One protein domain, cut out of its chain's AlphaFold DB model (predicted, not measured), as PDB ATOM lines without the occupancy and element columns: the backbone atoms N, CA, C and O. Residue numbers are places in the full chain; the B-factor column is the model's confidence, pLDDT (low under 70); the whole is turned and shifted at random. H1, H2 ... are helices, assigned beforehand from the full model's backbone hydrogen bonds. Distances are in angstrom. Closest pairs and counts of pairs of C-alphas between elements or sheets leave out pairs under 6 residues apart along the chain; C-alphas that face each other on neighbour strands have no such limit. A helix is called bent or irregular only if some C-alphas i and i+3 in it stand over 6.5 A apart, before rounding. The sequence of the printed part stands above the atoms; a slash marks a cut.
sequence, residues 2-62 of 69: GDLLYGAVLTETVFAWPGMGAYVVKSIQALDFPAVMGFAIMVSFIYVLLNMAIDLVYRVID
ATOM      1  N   GLY A   2      41.111  -4.593 -28.414       60.88
ATOM      2  CA  GLY A   2      40.325  -3.527 -29.064       60.88
ATOM      3  C   GLY A   2      40.144  -2.254 -28.221       60.88
ATOM      4  O   GLY A   2      40.065  -1.170 -28.784       60.88
ATOM      5  N   ASP A   3      40.171  -2.366 -26.888       68.88
ATOM      6  CA  ASP A   3      39.943  -1.235 -25.972       68.88
ATOM      7  C   ASP A   3      40.963  -0.100 -26.068       68.88
ATOM      8  O   ASP A   3      40.594   1.055 -25.899       68.88
ATOM      9  N   LEU A   4      42.236  -0.389 -26.354       73.50
ATOM     10  CA  LEU A   4      43.257   0.663 -26.456       73.50
ATOM     11  C   LEU A   4      43.074   1.495 -27.732       73.50
ATOM     12  O   LEU A   4      43.242   2.712 -27.714       73.50
ATOM     13  N   LEU A   5      42.676   0.843 -28.827       71.44
ATOM     14  CA  LEU A   5      42.385   1.499 -30.101       71.44
ATOM     15  C   LEU A   5      41.049   2.256 -30.014       71.44
ATOM     16  O   LEU A   5      40.965   3.409 -30.426       71.44
ATOM     17  N   TYR A   6      40.033   1.651 -29.394       70.81
ATOM     18  CA  TYR A   6      38.753   2.304 -29.118       70.81
ATOM     19  C   TYR A   6      38.909   3.519 -28.188       70.81
ATOM     20  O   TYR A   6      38.347   4.576 -28.462       70.81
ATOM     21  N   GLY A   7      39.731   3.407 -27.141       74.81
ATOM     22  CA  GLY A   7      40.065   4.510 -26.241       74.81
ATOM     23  C   GLY A   7      40.781   5.657 -26.956       74.81
ATOM     24  O   GLY A   7      40.402   6.812 -26.772       74.81
ATOM     25  N   ALA A   8      41.746   5.355 -27.832       76.94
ATOM     26  CA  ALA A   8      42.423   6.368 -28.644       76.94
ATOM     27  C   ALA A   8      41.435   7.131 -29.550       76.94
ATOM     28  O   ALA A   8      41.408   8.362 -29.539       76.94
ATOM     29  N   VAL A   9      40.547   6.418 -30.251       75.19
ATOM     30  CA  VAL A   9      39.516   7.026 -31.115       75.19
ATOM     31  C   VAL A   9      38.511   7.854 -30.306       75.19
ATOM     32  O   VAL A   9      38.091   8.926 -30.746       75.19
ATOM     33  N   LEU A  10      38.140   7.393 -29.107       76.31
ATOM     34  CA  LEU A  10      37.256   8.129 -28.205       76.31
ATOM     35  C   LEU A  10      37.898   9.455 -27.777       76.31
ATOM     36  O   LEU A  10      37.235  10.489 -27.826       76.31
ATOM     37  N   THR A  11      39.187   9.454 -27.429       76.88
ATOM     38  CA  THR A  11      39.901  10.696 -27.092       76.88
ATOM     39  C   THR A  11      40.032  11.642 -28.290       76.88
ATOM     40  O   THR A  11      39.817  12.841 -28.132       76.88
ATOM     41  N   GLU A  12      40.276  11.131 -29.501       80.44
ATOM     42  CA  GLU A  12      40.300  11.948 -30.727       80.44
ATOM     43  C   GLU A  12      38.931  12.591 -31.012       80.44
ATOM     44  O   GLU A  12      38.849  13.772 -31.354       80.44
ATOM     45  N   THR A  13      37.844  11.840 -30.802       75.00
ATOM     46  CA  THR A  13      36.469  12.308 -31.040       75.00
ATOM     47  C   THR A  13      36.022  13.332 -29.995       75.00
ATOM     48  O   THR A  13      35.407  14.336 -30.347       75.00
ATOM     49  N   VAL A  14      36.350  13.115 -28.716       79.25
ATOM     50  CA  VAL A  14      35.963  14.014 -27.614       79.25
ATOM     51  C   VAL A  14      36.680  15.364 -27.703       79.25
ATOM     52  O   VAL A  14      36.071  16.394 -27.421       79.25
ATOM     53  N   PHE A  15      37.945  15.380 -28.133       77.56
ATOM     54  CA  PHE A  15      38.736  16.609 -28.280       77.56
ATOM     55  C   PHE A  15      38.731  17.194 -29.703       77.56
ATOM     56  O   PHE A  15      39.420  18.183 -29.948       77.56
ATOM     57  N   ALA A  16      37.972  16.608 -30.640       72.25
ATOM     58  CA  ALA A  16      37.943  16.979 -32.061       72.25
ATOM     59  C   ALA A  16      39.343  17.075 -32.713       72.25
ATOM     60  O   ALA A  16      39.571  17.873 -33.624       72.25
ATOM     61  N   TRP A  17      40.291  16.258 -32.245       76.31
ATOM     62  CA  TRP A  17      41.649  16.219 -32.778       76.31
ATOM     63  C   TRP A  17      41.677  15.300 -34.007       76.31
ATOM     64  O   TRP A  17      41.288  14.135 -33.892       76.31
ATOM     65  N   PRO A  18      42.158  15.760 -35.178       67.06
ATOM     66  CA  PRO A  18      42.286  14.917 -36.362       67.06
ATOM     67  C   PRO A  18      43.447  13.931 -36.177       67.06
ATOM     68  O   PRO A  18      44.592  14.213 -36.532       67.06
ATOM     69  N   GLY A  19      43.162  12.797 -35.543       76.62
ATOM     70  CA  GLY A  19      44.126  11.730 -35.313       76.62
ATOM     71  C   GLY A  19      44.021  10.596 -36.334       76.62
ATOM     72  O   GLY A  19      43.095  10.520 -37.147       76.62
ATOM     73  N   MET A  20      45.023   9.716 -36.320       78.81
ATOM     74  CA  MET A  20      45.093   8.600 -37.266       78.81
ATOM     75  C   MET A  20      44.156   7.446 -36.874       78.81
ATOM     76  O   MET A  20      43.781   6.661 -37.745       78.81
ATOM     77  N   GLY A  21      43.729   7.347 -35.608       75.94
ATOM     78  CA  GLY A  21      42.803   6.304 -35.158       75.94
ATOM     79  C   GLY A  21      41.429   6.432 -35.818       75.94
ATOM     80  O   GLY A  21      40.927   5.479 -36.418       75.94
ATOM     81  N   ALA A  22      40.843   7.626 -35.778       77.62
ATOM     82  CA  ALA A  22      39.567   7.940 -36.411       77.62
ATOM     83  C   ALA A  22      39.635   7.791 -37.941       77.62
ATOM     84  O   ALA A  22      38.680   7.312 -38.557       77.62
ATOM     85  N   TYR A  23      40.775   8.131 -38.558       81.38
ATOM     86  CA  TYR A  23      41.012   7.920 -39.990       81.38
ATOM     87  C   TYR A  23      40.931   6.437 -40.377       81.38
ATOM     88  O   TYR A  23      40.291   6.083 -41.369       81.38
ATOM     89  N   VAL A  24      41.525   5.556 -39.574       81.06
ATOM     90  CA  VAL A  24      41.520   4.107 -39.821       81.06
ATOM     91  C   VAL A  24      40.141   3.519 -39.609       81.06
ATOM     92  O   VAL A  24      39.674   2.766 -40.457       81.06
ATOM     93  N   VAL A  25      39.450   3.905 -38.533       81.56
ATOM     94  CA  VAL A  25      38.070   3.463 -38.285       81.56
ATOM     95  C   VAL A  25      37.158   3.871 -39.441       81.56
ATOM     96  O   VAL A  25      36.397   3.042 -39.940       81.56
ATOM     97  N   LYS A  26      37.283   5.111 -39.927       83.12
ATOM     98  CA  LYS A  26      36.523   5.590 -41.086       83.12
ATOM     99  C   LYS A  26      36.876   4.822 -42.364       83.12
ATOM    100  O   LYS A  26      35.976   4.469 -43.118       83.12
ATOM    101  N   SER A  27      38.154   4.529 -42.591       81.88
ATOM    102  CA  SER A  27      38.619   3.772 -43.763       81.88
ATOM    103  C   SER A  27      38.128   2.321 -43.741       81.88
ATOM    104  O   SER A  27      37.707   1.799 -44.769       81.88
ATOM    105  N   ILE A  28      38.087   1.689 -42.562       83.31
ATOM    106  CA  ILE A  28      37.503   0.353 -42.370       83.31
ATOM    107  C   ILE A  28      35.999   0.379 -42.678       83.31
ATOM    108  O   ILE A  28      35.509  -0.478 -43.408       83.31
ATOM    109  N   GLN A  29      35.269   1.371 -42.159       85.50
ATOM    110  CA  GLN A  29      33.830   1.523 -42.414       85.50
ATOM    111  C   GLN A  29      33.515   1.826 -43.885       85.50
ATOM    112  O   GLN A  29      32.486   1.388 -44.390       85.50
ATOM    113  N   ALA A  30      34.401   2.546 -44.574       88.00
ATOM    114  CA  ALA A  30      34.289   2.848 -45.999       88.00
ATOM    115  C   ALA A  30      34.791   1.710 -46.914       88.00
ATOM    116  O   ALA A  30      34.731   1.857 -48.132       88.00
ATOM    117  N   LEU A  31      35.283   0.596 -46.347       85.69
ATOM    118  CA  LEU A  31      35.959  -0.496 -47.065       85.69
ATOM    119  C   LEU A  31      37.113  -0.007 -47.964       85.69
ATOM    120  O   LEU A  31      37.426  -0.601 -48.998       85.69
ATOM    121  N   ASP A  32      37.785   1.066 -47.554       85.94
ATOM    122  CA  ASP A  32      38.958   1.600 -48.239       85.94
ATOM    123  C   ASP A  32      40.207   0.819 -47.801       85.94
ATOM    124  O   ASP A  32      40.957   1.204 -46.897       85.94
ATOM    125  N   PHE A  33      40.399  -0.346 -48.423       83.56
ATOM    126  CA  PHE A  33      41.536  -1.223 -48.145       83.56
ATOM    127  C   PHE A  33      42.901  -0.547 -48.376       83.56
ATOM    128  O   PHE A  33      43.775  -0.722 -47.522       83.56
ATOM    129  N   PRO A  34      43.129   0.231 -49.459       88.38
ATOM    130  CA  PRO A  34      44.373   0.980 -49.641       88.38
ATOM    131  C   PRO A  34      44.721   1.894 -48.463       88.38
ATOM    132  O   PRO A  34      45.867   1.880 -48.002       88.38
ATOM    133  N   ALA A  35      43.751   2.645 -47.934       85.50
ATOM    134  CA  ALA A  35      43.976   3.542 -46.803       85.50
ATOM    135  C   ALA A  35      44.355   2.788 -45.516       85.50
ATOM    136  O   ALA A  35      45.291   3.185 -44.813       85.50
ATOM    137  N   VAL A  36      43.677   1.672 -45.225       87.69
ATOM    138  CA  VAL A  36      43.977   0.828 -44.053       87.69
ATOM    139  C   VAL A  36      45.360   0.185 -44.173       87.69
ATOM    140  O   VAL A  36      46.127   0.185 -43.208       87.69
ATOM    141  N   MET A  37      45.710  -0.321 -45.357       87.44
ATOM    142  CA  MET A  37      47.037  -0.891 -45.612       87.44
ATOM    143  C   MET A  37      48.142   0.162 -45.480       87.44
ATOM    144  O   MET A  37      49.166  -0.109 -44.855       87.44
ATOM    145  N   GLY A  38      47.927   1.374 -46.000       89.00
ATOM    146  CA  GLY A  38      48.871   2.483 -45.849       89.00
ATOM    147  C   GLY A  38      49.125   2.839 -44.383       89.00
ATOM    148  O   GLY A  38      50.277   2.985 -43.968       89.00
ATOM    149  N   PHE A  39      48.067   2.893 -43.570       87.25
ATOM    150  CA  PHE A  39      48.205   3.093 -42.128       87.25
ATOM    151  C   PHE A  39      48.971   1.950 -41.449       87.25
ATOM    152  O   PHE A  39      49.866   2.208 -40.644       87.25
ATOM    153  N   ALA A  40      48.667   0.695 -41.787       87.44
ATOM    154  CA  ALA A  40      49.349  -0.462 -41.211       87.44
ATOM    155  C   ALA A  40      50.862  -0.440 -41.497       87.44
ATOM    156  O   ALA A  40      51.663  -0.672 -40.591       87.44
ATOM    157  N   ILE A  41      51.256  -0.097 -42.730       92.19
ATOM    158  CA  ILE A  41      52.666   0.054 -43.117       92.19
ATOM    159  C   ILE A  41      53.325   1.192 -42.329       92.19
ATOM    160  O   ILE A  41      54.420   1.004 -41.802       92.19
ATOM    161  N   MET A  42      52.661   2.345 -42.195       89.25
ATOM    162  CA  MET A  42      53.180   3.486 -41.431       89.25
ATOM    163  C   MET A  42      53.430   3.119 -39.962       89.25
ATOM    164  O   MET A  42      54.514   3.364 -39.433       89.25
ATOM    165  N   VAL A  43      52.450   2.493 -39.302       88.12
ATOM    166  CA  VAL A  43      52.586   2.063 -37.901       88.12
ATOM    167  C   VAL A  43      53.683   1.014 -37.758       88.12
ATOM    168  O   VAL A  43      54.488   1.102 -36.833       88.12
ATOM    169  N   SER A  44      53.758   0.053 -38.680       91.00
ATOM    170  CA  SER A  44      54.816  -0.960 -38.688       91.00
ATOM    171  C   SER A  44      56.203  -0.331 -38.838       91.00
ATOM    172  O   SER A  44      57.122  -0.681 -38.098       91.00
ATOM    173  N   PHE A  45      56.352   0.649 -39.726       93.62
ATOM    174  CA  PHE A  45      57.606   1.369 -39.917       93.62
ATOM    175  C   PHE A  45      58.035   2.121 -38.650       93.62
ATOM    176  O   PHE A  45      59.176   1.984 -38.206       93.62
ATOM    177  N   ILE A  46      57.111   2.851 -38.015       91.75
ATOM    178  CA  ILE A  46      57.366   3.531 -36.736       91.75
ATOM    179  C   ILE A  46      57.740   2.515 -35.653       91.75
ATOM    180  O   ILE A  46      58.667   2.749 -34.884       91.75
ATOM    181  N   TYR A  47      57.058   1.372 -35.606       91.69
ATOM    182  CA  TYR A  47      57.352   0.314 -34.646       91.69
ATOM    183  C   TYR A  47      58.774  -0.232 -34.816       91.69
ATOM    184  O   TYR A  47      59.488  -0.394 -33.827       91.69
ATOM    185  N   VAL A  48      59.219  -0.470 -36.052       95.06
ATOM    186  CA  VAL A  48      60.601  -0.897 -36.330       95.06
ATOM    187  C   VAL A  48      61.600   0.177 -35.897       95.06
ATOM    188  O   VAL A  48      62.580  -0.145 -35.228       95.06
ATOM    189  N   LEU A  49      61.339   1.450 -36.209       95.31
ATOM    190  CA  LEU A  49      62.199   2.559 -35.787       95.31
ATOM    191  C   LEU A  49      62.297   2.673 -34.264       95.31
ATOM    192  O   LEU A  49      63.388   2.877 -33.738       95.31
ATOM    193  N   LEU A  50      61.174   2.525 -33.560       94.25
ATOM    194  CA  LEU A  50      61.145   2.552 -32.102       94.25
ATOM    195  C   LEU A  50      61.911   1.376 -31.513       94.25
ATOM    196  O   LEU A  50      62.693   1.594 -30.598       94.25
ATOM    197  N   ASN A  51      61.751   0.164 -32.048       92.88
ATOM    198  CA  ASN A  51      62.545  -0.978 -31.593       92.88
ATOM    199  C   ASN A  51      64.038  -0.738 -31.820       92.88
ATOM    200  O   ASN A  51      64.824  -0.936 -30.905       92.88
ATOM    201  N   MET A  52      64.427  -0.199 -32.976       91.12
ATOM    202  CA  MET A  52      65.828   0.125 -33.242       91.12
ATOM    203  C   MET A  52      66.364   1.217 -32.300       91.12
ATOM    204  O   MET A  52      67.506   1.149 -31.847       91.12
ATOM    205  N   ALA A  53      65.543   2.221 -31.977       91.69
ATOM    206  CA  ALA A  53      65.889   3.250 -31.002       91.69
ATOM    207  C   ALA A  53      66.022   2.662 -29.591       91.69
ATOM    208  O   ALA A  53      66.963   2.995 -28.878       91.69
ATOM    209  N   ILE A  54      65.114   1.768 -29.208       91.81
ATOM    210  CA  ILE A  54      65.131   1.056 -27.932       91.81
ATOM    211  C   ILE A  54      66.390   0.188 -27.828       91.81
ATOM    212  O   ILE A  54      67.099   0.290 -26.832       91.81
ATOM    213  N   ASP A  55      66.732  -0.579 -28.862       87.12
ATOM    214  CA  ASP A  55      67.953  -1.389 -28.913       87.12
ATOM    215  C   ASP A  55      69.213  -0.523 -28.761       87.12
ATOM    216  O   ASP A  55      70.141  -0.870 -28.026       87.12
ATOM    217  N   LEU A  56      69.241   0.643 -29.419       86.19
ATOM    218  CA  LEU A  56      70.337   1.602 -29.291       86.19
ATOM    219  C   LEU A  56      70.427   2.170 -27.869       86.19
ATOM    220  O   LEU A  56      71.519   2.246 -27.305       86.19
ATOM    221  N   VAL A  57      69.292   2.553 -27.285       86.88
ATOM    222  CA  VAL A  57      69.212   3.075 -25.916       86.88
ATOM    223  C   VAL A  57      69.656   2.013 -24.913       86.88
ATOM    224  O   VAL A  57      70.472   2.315 -24.045       86.88
ATOM    225  N   TYR A  58      69.213   0.763 -25.061       81.25
ATOM    226  CA  TYR A  58      69.662  -0.345 -24.219       81.25
ATOM    227  C   TYR A  58      71.161  -0.603 -24.359       81.25
ATOM    228  O   TYR A  58      71.827  -0.808 -23.349       81.25
ATOM    229  N   ARG A  59      71.724  -0.509 -25.569       74.12
ATOM    230  CA  ARG A  59      73.173  -0.641 -25.786       74.12
ATOM    231  C   ARG A  59      73.987   0.462 -25.098       74.12
ATOM    232  O   ARG A  59      75.122   0.212 -24.697       74.12
ATOM    233  N   VAL A  60      73.440   1.674 -24.997       75.44
ATOM    234  CA  VAL A  60      74.095   2.817 -24.334       75.44
ATOM    235  C   VAL A  60      73.942   2.753 -22.813       75.44
ATOM    236  O   VAL A  60      74.896   3.047 -22.097       75.44
ATOM    237  N   ILE A  61      72.758   2.382 -22.321       77.00
ATOM    238  CA  ILE A  61      72.456   2.335 -20.883       77.00
ATOM    239  C   ILE A  61      73.076   1.100 -20.222       77.00
ATOM    240  O   ILE A  61      73.562   1.209 -19.098       77.00
ATOM    241  N   ASP A  62      73.099  -0.051 -20.899       66.12
ATOM    242  CA  ASP A  62      73.625  -1.288 -20.329       66.12
ATOM    243  C   ASP A  62      74.627  -1.981 -21.277       66.12
ATOM    244  O   ASP A  62      74.251  -2.767 -22.147       66.12
TER     245      ASP A  62
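Overview. This is residues 2 to 62 of the 69 residues of the protein "ABC transmembrane type-1 domain-containing protein" of Pseudomonas syringae pv. philadelphi (UniProt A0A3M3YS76). One long straight helix, H3, makes the length of this model, and two short helices, H1 and H2, are gathered at its first end. H2 and the beginning of H3 form a lopsided helical hairpin, H1 packs crosswise on H2 without reaching H3, and residues 44 to 62 stick out as a bare arm. The printed part has 61 residues, with three named helices in the order H1, H2, H3 and no named strand; the class is all helix. The whole is loose, with a radius of gyration of the C-alphas of 15.1 A, and elongated, spanning 46 by 27 by 20 A.

Arrangement. H1, residues 2 to 14, touches H2, residues 20 to 29, and their closest C-alphas, those of Val 9 and Gly 21, are 5.3 A apart. Their lines stand at 72 degrees, only just about perpendicular. H2 touches H3, residues 33 to 61, with Val 24 and Val 36 as the closest C-alphas, 5.9 A apart. H3 touches H2 with residues 33 to 39 alone. H2 and H3 run opposite ways at a shallow tilt of 32 degrees, only just short of steep, and form a helical hairpin. Their centres are 19.7 A apart, whereas those of H1 and H2 are 11.1 A apart. H1 and H3 are apart. In H1, H2 and H3 every O i to N i+4 pair is within hydrogen-bond range.

Along the chain. H1 runs from Gly 2 to Val 14, 13 residues, and measures 18.1 A from first to last C-alpha; it begins with C-alpha 2 at (40.325, -3.527, -29.064). H2 runs from Met 20, with its C-alpha at (45.093, 8.600, -37.266), to Gln 29, 10 residues and 14.3 A. H3 runs from Phe 33 to Ile 61, 29 residues and 41.4 A, from C-alpha 33 at (41.536, -1.223, -48.145) to C-alpha 61 at (72.456, 2.335, -20.883). The three helices are not bent.

Size, cuts and confidence. The two C-alphas farthest apart are those of Ala 30 and Asp 62, at 47.2 A, and the first and last printed C-alphas, those of Gly 2 and Asp 62, are 34.5 A apart. Residues 44 to 62, of which 44 to 61 belong to H3, stand free. The body without them has 42 residues, spans 27 by 17 by 16 A and has a radius of gyration of 10.2 A. The printed part has no cut. The links from H1 to H2, five residues, and from H2 to H3, three residues, are tight. The mean pLDDT of the printed part is 82.3; residues 2 to 3, 18 and 62 are under 70.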